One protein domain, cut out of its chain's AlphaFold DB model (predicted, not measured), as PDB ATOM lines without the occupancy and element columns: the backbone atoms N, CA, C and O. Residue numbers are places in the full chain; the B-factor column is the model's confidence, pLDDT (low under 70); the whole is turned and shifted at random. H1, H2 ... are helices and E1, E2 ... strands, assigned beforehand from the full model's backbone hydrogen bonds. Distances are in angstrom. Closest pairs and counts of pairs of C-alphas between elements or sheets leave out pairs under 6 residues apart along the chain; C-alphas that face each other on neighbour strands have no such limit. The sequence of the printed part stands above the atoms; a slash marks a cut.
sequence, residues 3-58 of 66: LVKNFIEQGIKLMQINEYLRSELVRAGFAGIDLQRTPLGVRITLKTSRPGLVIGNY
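This is residues 3 to 58 of the 66 residues of the protein "KH type-2 domain-containing protein" of marine sediment metagenome (UniProt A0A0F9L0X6). Picture a V: one long helix, H1, is one arm and a long two-stranded hairpin, E1 and E2, is the other, joined at the closed end by the tight link from H1 to E1. The arms spread apart, and residues 3 to 13 of H1 and residues 37 to 42 at the hairpin's turn stick out free; the short helix H2 follows E2 near the closed end. The printed part has 56 residues, with two named helices and two named strands in the order H1, E1, E2, H2; the sheet, E1 - E2, is antiparallel and the class is mixed, helices and strands. The whole is loose, with a radius of gyration of the C-alphas of 13.0 A, and elongated, spanning 39 by 25 by 15 A.

Start with H1, residues 3 to 24, and E1, residues 30 to 38: their closest C-alphas, those of Arg 22 and Phe 30, are 5.9 A apart. Next comes E2, residues 41 to 48, which forms a hairpin with E1, their directions at 164 degrees. Look there for N 34 and O 45, 2.9 A apart, and N 43 and O 36, 2.8 A apart, both within hydrogen-bond range. H2, residues 51 to 57, is apart from H1 and from E1, and H1 is apart from E2. Every O i to N i+4 pair of H1 is within hydrogen-bond range, and 2 of 3 in H2.

Find C-alpha 3 at (123.148, 159.718, 143.741); from there H1 runs 32.1 A to C-alpha 24 at (151.305, 153.203, 129.786). E1 covers 23.7 A and E2 22.4 A. H2 covers 10.7 A and ends at C-alpha 57, (158.596, 147.612, 136.218).

The C-alphas farthest apart, those of Leu 3 and Gly 52, are 39.1 A apart. The printed part has no cut, and its three links are tight. Look at residues 56 to 58 for pLDDT under 70; the mean of the printed part is 83.4.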
ATOM      1  N   LEU A   3     122.754 161.017 144.285       77.31
ATOM      2  CA  LEU A   3     123.148 159.718 143.741       77.31
ATOM      3  C   LEU A   3     123.698 159.824 142.307       77.31
ATOM      4  O   LEU A   3     124.782 159.325 142.023       77.31
ATOM      5  N   VAL A   4     122.989 160.535 141.424       82.56
ATOM      6  CA  VAL A   4     123.357 160.678 140.002       82.56
ATOM      7  C   VAL A   4     124.711 161.375 139.843       82.56
ATOM      8  O   VAL A   4     125.551 160.921 139.072       82.56
ATOM      9  N   LYS A   5     124.958 162.430 140.628       82.69
ATOM     10  CA  LYS A   5     126.227 163.166 140.598       82.69
ATOM     11  C   LYS A   5     127.409 162.268 140.981       82.69
ATOM     12  O   LYS A   5     128.402 162.226 140.263       82.69
ATOM     13  N   ASN A   6     127.255 161.478 142.044       83.00
ATOM     14  CA  ASN A   6     128.282 160.537 142.487       83.00
ATOM     15  C   ASN A   6     128.557 159.441 141.449       83.00
ATOM     16  O   ASN A   6     129.702 159.019 141.304       83.00
ATOM     17  N   PHE A   7     127.540 158.956 140.734       83.62
ATOM     18  CA  PHE A   7     127.737 157.978 139.659       83.62
ATOM     19  C   PHE A   7     128.527 158.565 138.487       83.62
ATOM     20  O   PHE A   7     129.453 157.921 137.996       83.62
ATOM     21  N   ILE A   8     128.210 159.796 138.082       87.75
ATOM     22  CA  ILE A   8     128.915 160.484 136.995       87.75
ATOM     23  C   ILE A   8     130.386 160.711 137.366       87.75
ATOM     24  O   ILE A   8     131.273 160.363 136.591       87.75
ATOM     25  N   GLU A   9     130.664 161.221 138.567       86.94
ATOM     26  CA  GLU A   9     132.039 161.446 139.039       86.94
ATOM     27  C   GLU A   9     132.853 160.144 139.096       86.94
ATOM     28  O   GLU A   9     134.030 160.119 138.732       86.94
ATOM     29  N   GLN A  10     132.228 159.037 139.499       83.81
ATOM     30  CA  GLN A  10     132.864 157.720 139.482       83.81
ATOM     31  C   GLN A  10     133.155 157.239 138.060       83.81
ATOM     32  O   GLN A  10     134.256 156.756 137.802       83.81
ATOM     33  N   GLY A  11     132.208 157.404 137.134       86.50
ATOM     34  CA  GLY A  11     132.399 157.054 135.726       86.50
ATOM     35  C   GLY A  11     133.553 157.828 135.087       86.50
ATOM     36  O   GLY A  11     134.393 157.235 134.411       86.50
ATOM     37  N   ILE A  12     133.657 159.128 135.376       88.31
ATOM     38  CA  ILE A  12     134.757 159.974 134.894       88.31
ATOM     39  C   ILE A  12     136.103 159.480 135.439       88.31
ATOM     40  O   ILE A  12     137.049 159.328 134.667       88.31
ATOM     41  N   LYS A  13     136.195 159.166 136.740       85.19
ATOM     42  CA  LYS A  13     137.425 158.610 137.332       85.19
ATOM     43  C   LYS A  13     137.825 157.280 136.688       85.19
ATOM     44  O   LYS A  13     138.995 157.082 136.374       85.19
ATOM     45  N   LEU A  14     136.865 156.380 136.460       85.31
ATOM     46  CA  LEU A  14     137.116 155.093 135.802       85.31
ATOM     47  C   LEU A  14     137.664 155.278 134.384       85.31
ATOM     48  O   LEU A  14     138.645 154.635 134.017       85.31
ATOM     49  N   MET A  15     137.064 156.188 133.614       89.38
ATOM     50  CA  MET A  15     137.515 156.519 132.264       89.38
ATOM     51  C   MET A  15     138.955 157.045 132.269       89.38
ATOM     52  O   MET A  15     139.778 156.582 131.485       89.38
ATOM     53  N   GLN A  16     139.280 157.964 133.181       88.44
ATOM     54  CA  GLN A  16     140.626 158.533 133.296       88.44
ATOM     55  C   GLN A  16     141.683 157.470 133.618       88.44
ATOM     56  O   GLN A  16     142.741 157.443 132.991       88.44
ATOM     57  N   ILE A  17     141.391 156.569 134.561       85.56
ATOM     58  CA  ILE A  17     142.296 155.468 134.918       85.56
ATOM     59  C   ILE A  17     142.490 154.524 133.725       85.56
ATOM     60  O   ILE A  17     143.613 154.102 133.446       85.56
ATOM     61  N   ASN A  18     141.407 154.197 133.019       87.38
ATOM     62  CA  ASN A  18     141.451 153.305 131.867       87.38
ATOM     63  C   ASN A  18     142.326 153.874 130.740       87.38
ATOM     64  O   ASN A  18     143.166 153.156 130.204       87.38
ATOM     65  N   GLU A  19     142.176 155.161 130.417       88.69
ATOM     66  CA  GLU A  19     142.988 155.827 129.390       88.69
ATOM     67  C   GLU A  19     144.464 155.921 129.786       88.69
ATOM     68  O   GLU A  19     145.349 155.610 128.985       88.69
ATOM     69  N   TYR A  20     144.742 156.267 131.046       87.38
ATOM     70  CA  TYR A  20     146.108 156.315 131.560       87.38
ATOM     71  C   TYR A  20     146.808 154.955 131.427       87.38
ATOM     72  O   TYR A  20     147.849 154.855 130.772       87.38
ATOM     73  N   LEU A  21     146.198 153.890 131.955       85.00
ATOM     74  CA  LEU A  21     146.773 152.542 131.910       85.00
ATOM     75  C   LEU A  21     146.868 151.998 130.486       85.00
ATOM     76  O   LEU A  21     147.834 151.310 130.164       85.00
ATOM     77  N   ARG A  22     145.910 152.326 129.612       87.50
ATOM     78  CA  ARG A  22     145.980 151.972 128.192       87.50
ATOM     79  C   ARG A  22     147.230 152.556 127.541       87.50
ATOM     80  O   ARG A  22     147.889 151.833 126.798       87.50
ATOM     81  N   SER A  23     147.553 153.821 127.815       87.50
ATOM     82  CA  SER A  23     148.734 154.486 127.246       87.50
ATOM     83  C   SER A  23     150.054 153.961 127.817       87.50
ATOM     84  O   SER A  23     151.030 153.801 127.086       87.50
ATOM     85  N   GLU A  24     150.084 153.631 129.106       84.00
ATOM     86  CA  GLU A  24     151.305 153.203 129.786       84.00
ATOM     87  C   GLU A  24     151.633 151.729 129.497       84.00
ATOM     88  O   GLU A  24     152.788 151.348 129.303       84.00
ATOM     89  N   LEU A  25     150.600 150.889 129.384       85.44
ATOM     90  CA  LEU A  25     150.720 149.438 129.247       85.44
ATOM     91  C   LEU A  25     150.526 148.936 127.809       85.44
ATOM     92  O   LEU A  25     150.255 147.748 127.598       85.44
ATOM     93  N   VAL A  26     150.734 149.794 126.802       85.25
ATOM     94  CA  VAL A  26     150.675 149.413 125.373       85.25
ATOM     95  C   VAL A  26     151.564 148.198 125.094       85.25
ATOM     96  O   VAL A  26     151.140 147.236 124.456       85.25
ATOM     97  N   ARG A  27     152.783 148.187 125.646       84.62
ATOM     98  CA  ARG A  27     153.748 147.088 125.463       84.62
ATOM     99  C   ARG A  27     153.325 145.793 126.161       84.62
ATOM    100  O   ARG A  27     153.631 144.699 125.679       84.62
ATOM    101  N   ALA A  28     152.618 145.905 127.284       85.06
ATOM    102  CA  ALA A  28     152.115 144.752 128.023       85.06
ATOM    103  C   ALA A  28     150.866 144.134 127.363       85.06
ATOM    104  O   ALA A  28     150.556 142.970 127.612       85.06
ATOM    105  N   GLY A  29     150.196 144.864 126.465       86.69
ATOM    106  CA  GLY A  29     148.963 144.418 125.820       86.69
ATOM    107  C   GLY A  29     147.775 144.531 126.770       86.69
ATOM    108  O   GLY A  29     147.136 143.523 127.081       86.69
ATOM    109  N   PHE A  30     147.526 145.750 127.256       88.06
ATOM    110  CA  PHE A  30     146.372 146.099 128.083       88.06
ATOM    111  C   PHE A  30     145.049 145.778 127.375       88.06
ATOM    112  O   PHE A  30     144.797 146.249 126.267       88.06
ATOM    113  N   ALA A  31     144.194 144.998 128.036       86.75
ATOM    114  CA  ALA A  31     142.869 144.627 127.546       86.75
ATOM    115  C   ALA A  31     141.741 145.356 128.293       86.75
ATOM    116  O   ALA A  31     140.658 145.539 127.742       86.75
ATOM    117  N   GLY A  32     141.978 145.778 129.537       86.06
ATOM    118  CA  GLY A  32     140.999 146.513 130.329       86.06
ATOM    119  C   GLY A  32     141.257 146.432 131.828       86.06
ATOM    120  O   GLY A  32     142.149 145.719 132.294       86.06
ATOM    121  N   ILE A  33     140.429 147.148 132.580       86.94
ATOM    122  CA  ILE A  33     140.467 147.227 134.038       86.94
ATOM    123  C   ILE A  33     139.064 146.999 134.609       86.94
ATOM    124  O   ILE A  33     138.078 147.453 134.034       86.94
ATOM    125  N   ASP A  34     138.981 146.286 135.729       85.62
ATOM    126  CA  ASP A  34     137.758 146.114 136.516       85.62
ATOM    127  C   ASP A  34     137.994 146.602 137.948       85.62
ATOM    128  O   ASP A  34     139.023 146.285 138.552       85.62
ATOM    129  N   LEU A  35     137.054 147.380 138.485       81.75
ATOM    130  CA  LEU A  35     137.116 147.904 139.845       81.75
ATOM    131  C   LEU A  35     135.970 147.337 140.671       81.75
ATOM    132  O   LEU A  35     134.801 147.616 140.418       81.75
ATOM    133  N   GLN A  36     136.327 146.610 141.723       82.44
ATOM    134  CA  GLN A  36     135.384 146.066 142.685       82.44
ATOM    135  C   GLN A  36     135.608 146.720 144.039       82.44
ATOM    136  O   GLN A  36     136.662 146.572 144.659       82.44
ATOM    137  N   ARG A  37     134.599 147.452 144.511       78.69
ATOM    138  CA  ARG A  37     134.590 147.990 145.870       78.69
ATOM    139  C   ARG A  37     134.180 146.883 146.819       78.69
ATOM    140  O   ARG A  37     133.043 146.422 146.784       78.69
ATOM    141  N   THR A  38     135.114 146.451 147.648       83.38
ATOM    142  CA  THR A  38     134.842 145.551 148.759       83.38
ATOM    143  C   THR A  38     134.778 146.372 150.049       83.38
ATOM    144  O   THR A  38     135.345 147.462 150.124       83.38
ATOM    145  N   PRO A  39     134.111 145.883 151.103       82.62
ATOM    146  CA  PRO A  39     134.111 146.573 152.397       82.62
ATOM    147  C   PRO A  39     135.518 146.797 152.981       82.62
ATOM    148  O   PRO A  39     135.714 147.701 153.781       82.62
ATOM    149  N   LEU A  40     136.498 145.985 152.566       84.19
ATOM    150  CA  LEU A  40     137.898 146.059 152.997       84.19
ATOM    151  C   LEU A  40     138.743 147.036 152.161       84.19
ATOM    152  O   LEU A  40     139.875 147.327 152.538       84.19
ATOM    153  N   GLY A  41     138.238 147.516 151.021       79.75
ATOM    154  CA  GLY A  41     138.971 148.415 150.134       79.75
ATOM    155  C   GLY A  41     138.539 148.316 148.674       79.75
ATOM    156  O   GLY A  41     137.458 147.845 148.333       79.75
ATOM    157  N   VAL A  42     139.397 148.768 147.764       81.19
ATOM    158  CA  VAL A  42     139.129 148.705 146.323       81.19
ATOM    159  C   VAL A  42     140.029 147.651 145.698       81.19
ATOM    160  O   VAL A  42     141.251 147.778 145.711       81.19
ATOM    161  N   ARG A  43     139.429 146.604 145.131       80.38
ATOM    162  CA  ARG A  43     140.141 145.604 144.337       80.38
ATOM    163  C   ARG A  43     140.153 146.044 142.880       80.38
ATOM    164  O   ARG A  43     139.098 146.218 142.274       80.38
ATOM    165  N   ILE A  44     141.348 146.176 142.318       81.62
ATOM    166  CA  ILE A  44     141.555 146.533 140.916       81.62
ATOM    167  C   ILE A  44     142.079 145.304 140.179       81.62
ATOM    168  O   ILE A  44     143.138 144.779 140.516       81.62
ATOM    169  N   THR A  45     141.337 144.834 139.180       85.44
ATOM    170  CA  THR A  45     141.727 143.695 138.344       85.44
ATOM    171  C   THR A  45     142.136 144.198 136.971       85.44
ATOM    172  O   THR A  45     141.313 144.681 136.197       85.44
ATOM    173  N   LEU A  46     143.420 144.063 136.660       84.75
ATOM    174  CA  LEU A  46     143.990 144.435 135.374       84.75
ATOM    175  C   LEU A  46     144.025 143.227 134.433       84.75
ATOM    176  O   LEU A  46     144.567 142.180 134.786       84.75
ATOM    177  N   LYS A  47     143.495 143.377 133.219       87.44
ATOM    178  CA  LYS A  47     143.557 142.353 132.170       87.44
ATOM    179  C   LYS A  47     144.644 142.732 131.174       87.44
ATOM    180  O   LYS A  47     144.588 143.796 130.560       87.44
ATOM    181  N   THR A  48     145.641 141.869 131.019       88.31
ATOM    182  CA  THR A  48     146.808 142.121 130.169       88.31
ATOM    183  C   THR A  48     147.311 140.830 129.538       88.31
ATOM    184  O   THR A  48     147.162 139.753 130.114       88.31
ATOM    185  N   SER A  49     147.928 140.944 128.365       88.94
ATOM    186  CA  SER A  49     148.504 139.806 127.639       88.94
ATOM    187  C   SER A  49     149.851 139.367 128.221       88.94
ATOM    188  O   SER A  49     150.231 138.205 128.113       88.94
ATOM    189  N   ARG A  50     150.600 140.300 128.828       87.81
ATOM    190  CA  ARG A  50     151.952 140.065 129.359       87.81
ATOM    191  C   ARG A  50     152.050 140.542 130.814       87.81
ATOM    192  O   ARG A  50     152.551 141.639 131.059       87.81
ATOM    193  N   PRO A  51     151.609 139.734 131.796       84.06
ATOM    194  CA  PRO A  51     151.589 140.134 133.205       84.06
ATOM    195  C   PRO A  51     152.984 140.407 133.779       84.06
ATOM    196  O   PRO A  51     153.135 141.314 134.592       84.06
ATOM    197  N   GLY A  52     154.021 139.702 133.310       84.12
ATOM    198  CA  GLY A  52     155.401 139.924 133.761       84.12
ATOM    199  C   GLY A  52     155.930 141.334 133.470       84.12
ATOM    200  O   GLY A  52     156.686 141.878 134.269       84.12
ATOM    201  N   LEU A  53     155.486 141.963 132.373       82.62
ATOM    202  CA  LEU A  53     155.856 143.348 132.053       82.62
ATOM    203  C   LEU A  53     155.159 144.361 132.959       82.62
ATOM    204  O   LEU A  53     155.737 145.406 133.232       82.62
ATOM    205  N   VAL A  54     153.945 144.048 133.418       79.19
ATOM    206  CA  VAL A  54     153.192 144.897 134.345       79.19
ATOM    207  C   VAL A  54     153.804 144.808 135.739       79.19
ATOM    208  O   VAL A  54     154.179 145.822 136.303       79.19
ATOM    209  N   ILE A  55     153.956 143.602 136.283       74.94
ATOM    210  CA  ILE A  55     154.350 143.414 137.688       74.94
ATOM    211  C   ILE A  55     155.813 143.816 137.934       74.94
ATOM    212  O   ILE A  55     156.135 144.288 139.018       74.94
ATOM    213  N   GLY A  56     156.695 143.640 136.942       68.25
ATOM    214  CA  GLY A  56     158.128 143.902 137.097       68.25
ATOM    215  C   GLY A  56     158.467 145.386 137.261       68.25
ATOM    216  O   GLY A  56     158.956 145.796 138.308       68.25
ATOM    217  N   ASN A  57     158.215 146.192 136.224       60.34
ATOM    218  CA  ASN A  57     158.596 147.612 136.218       60.34
ATOM    219  C   ASN A  57     157.504 148.544 136.761       60.34
ATOM    220  O   ASN A  57     157.797 149.694 137.072       60.34
ATOM    221  N   TYR A  58     156.262 148.065 136.878       56.59
ATOM    222  CA  TYR A  58     155.122 148.875 137.294       56.59
ATOM    223  C   TYR A  58     154.478 148.281 138.549       56.59
ATOM    224  O   TYR A  58     153.435 147.626 138.516       56.59
TER     225      TYR A  58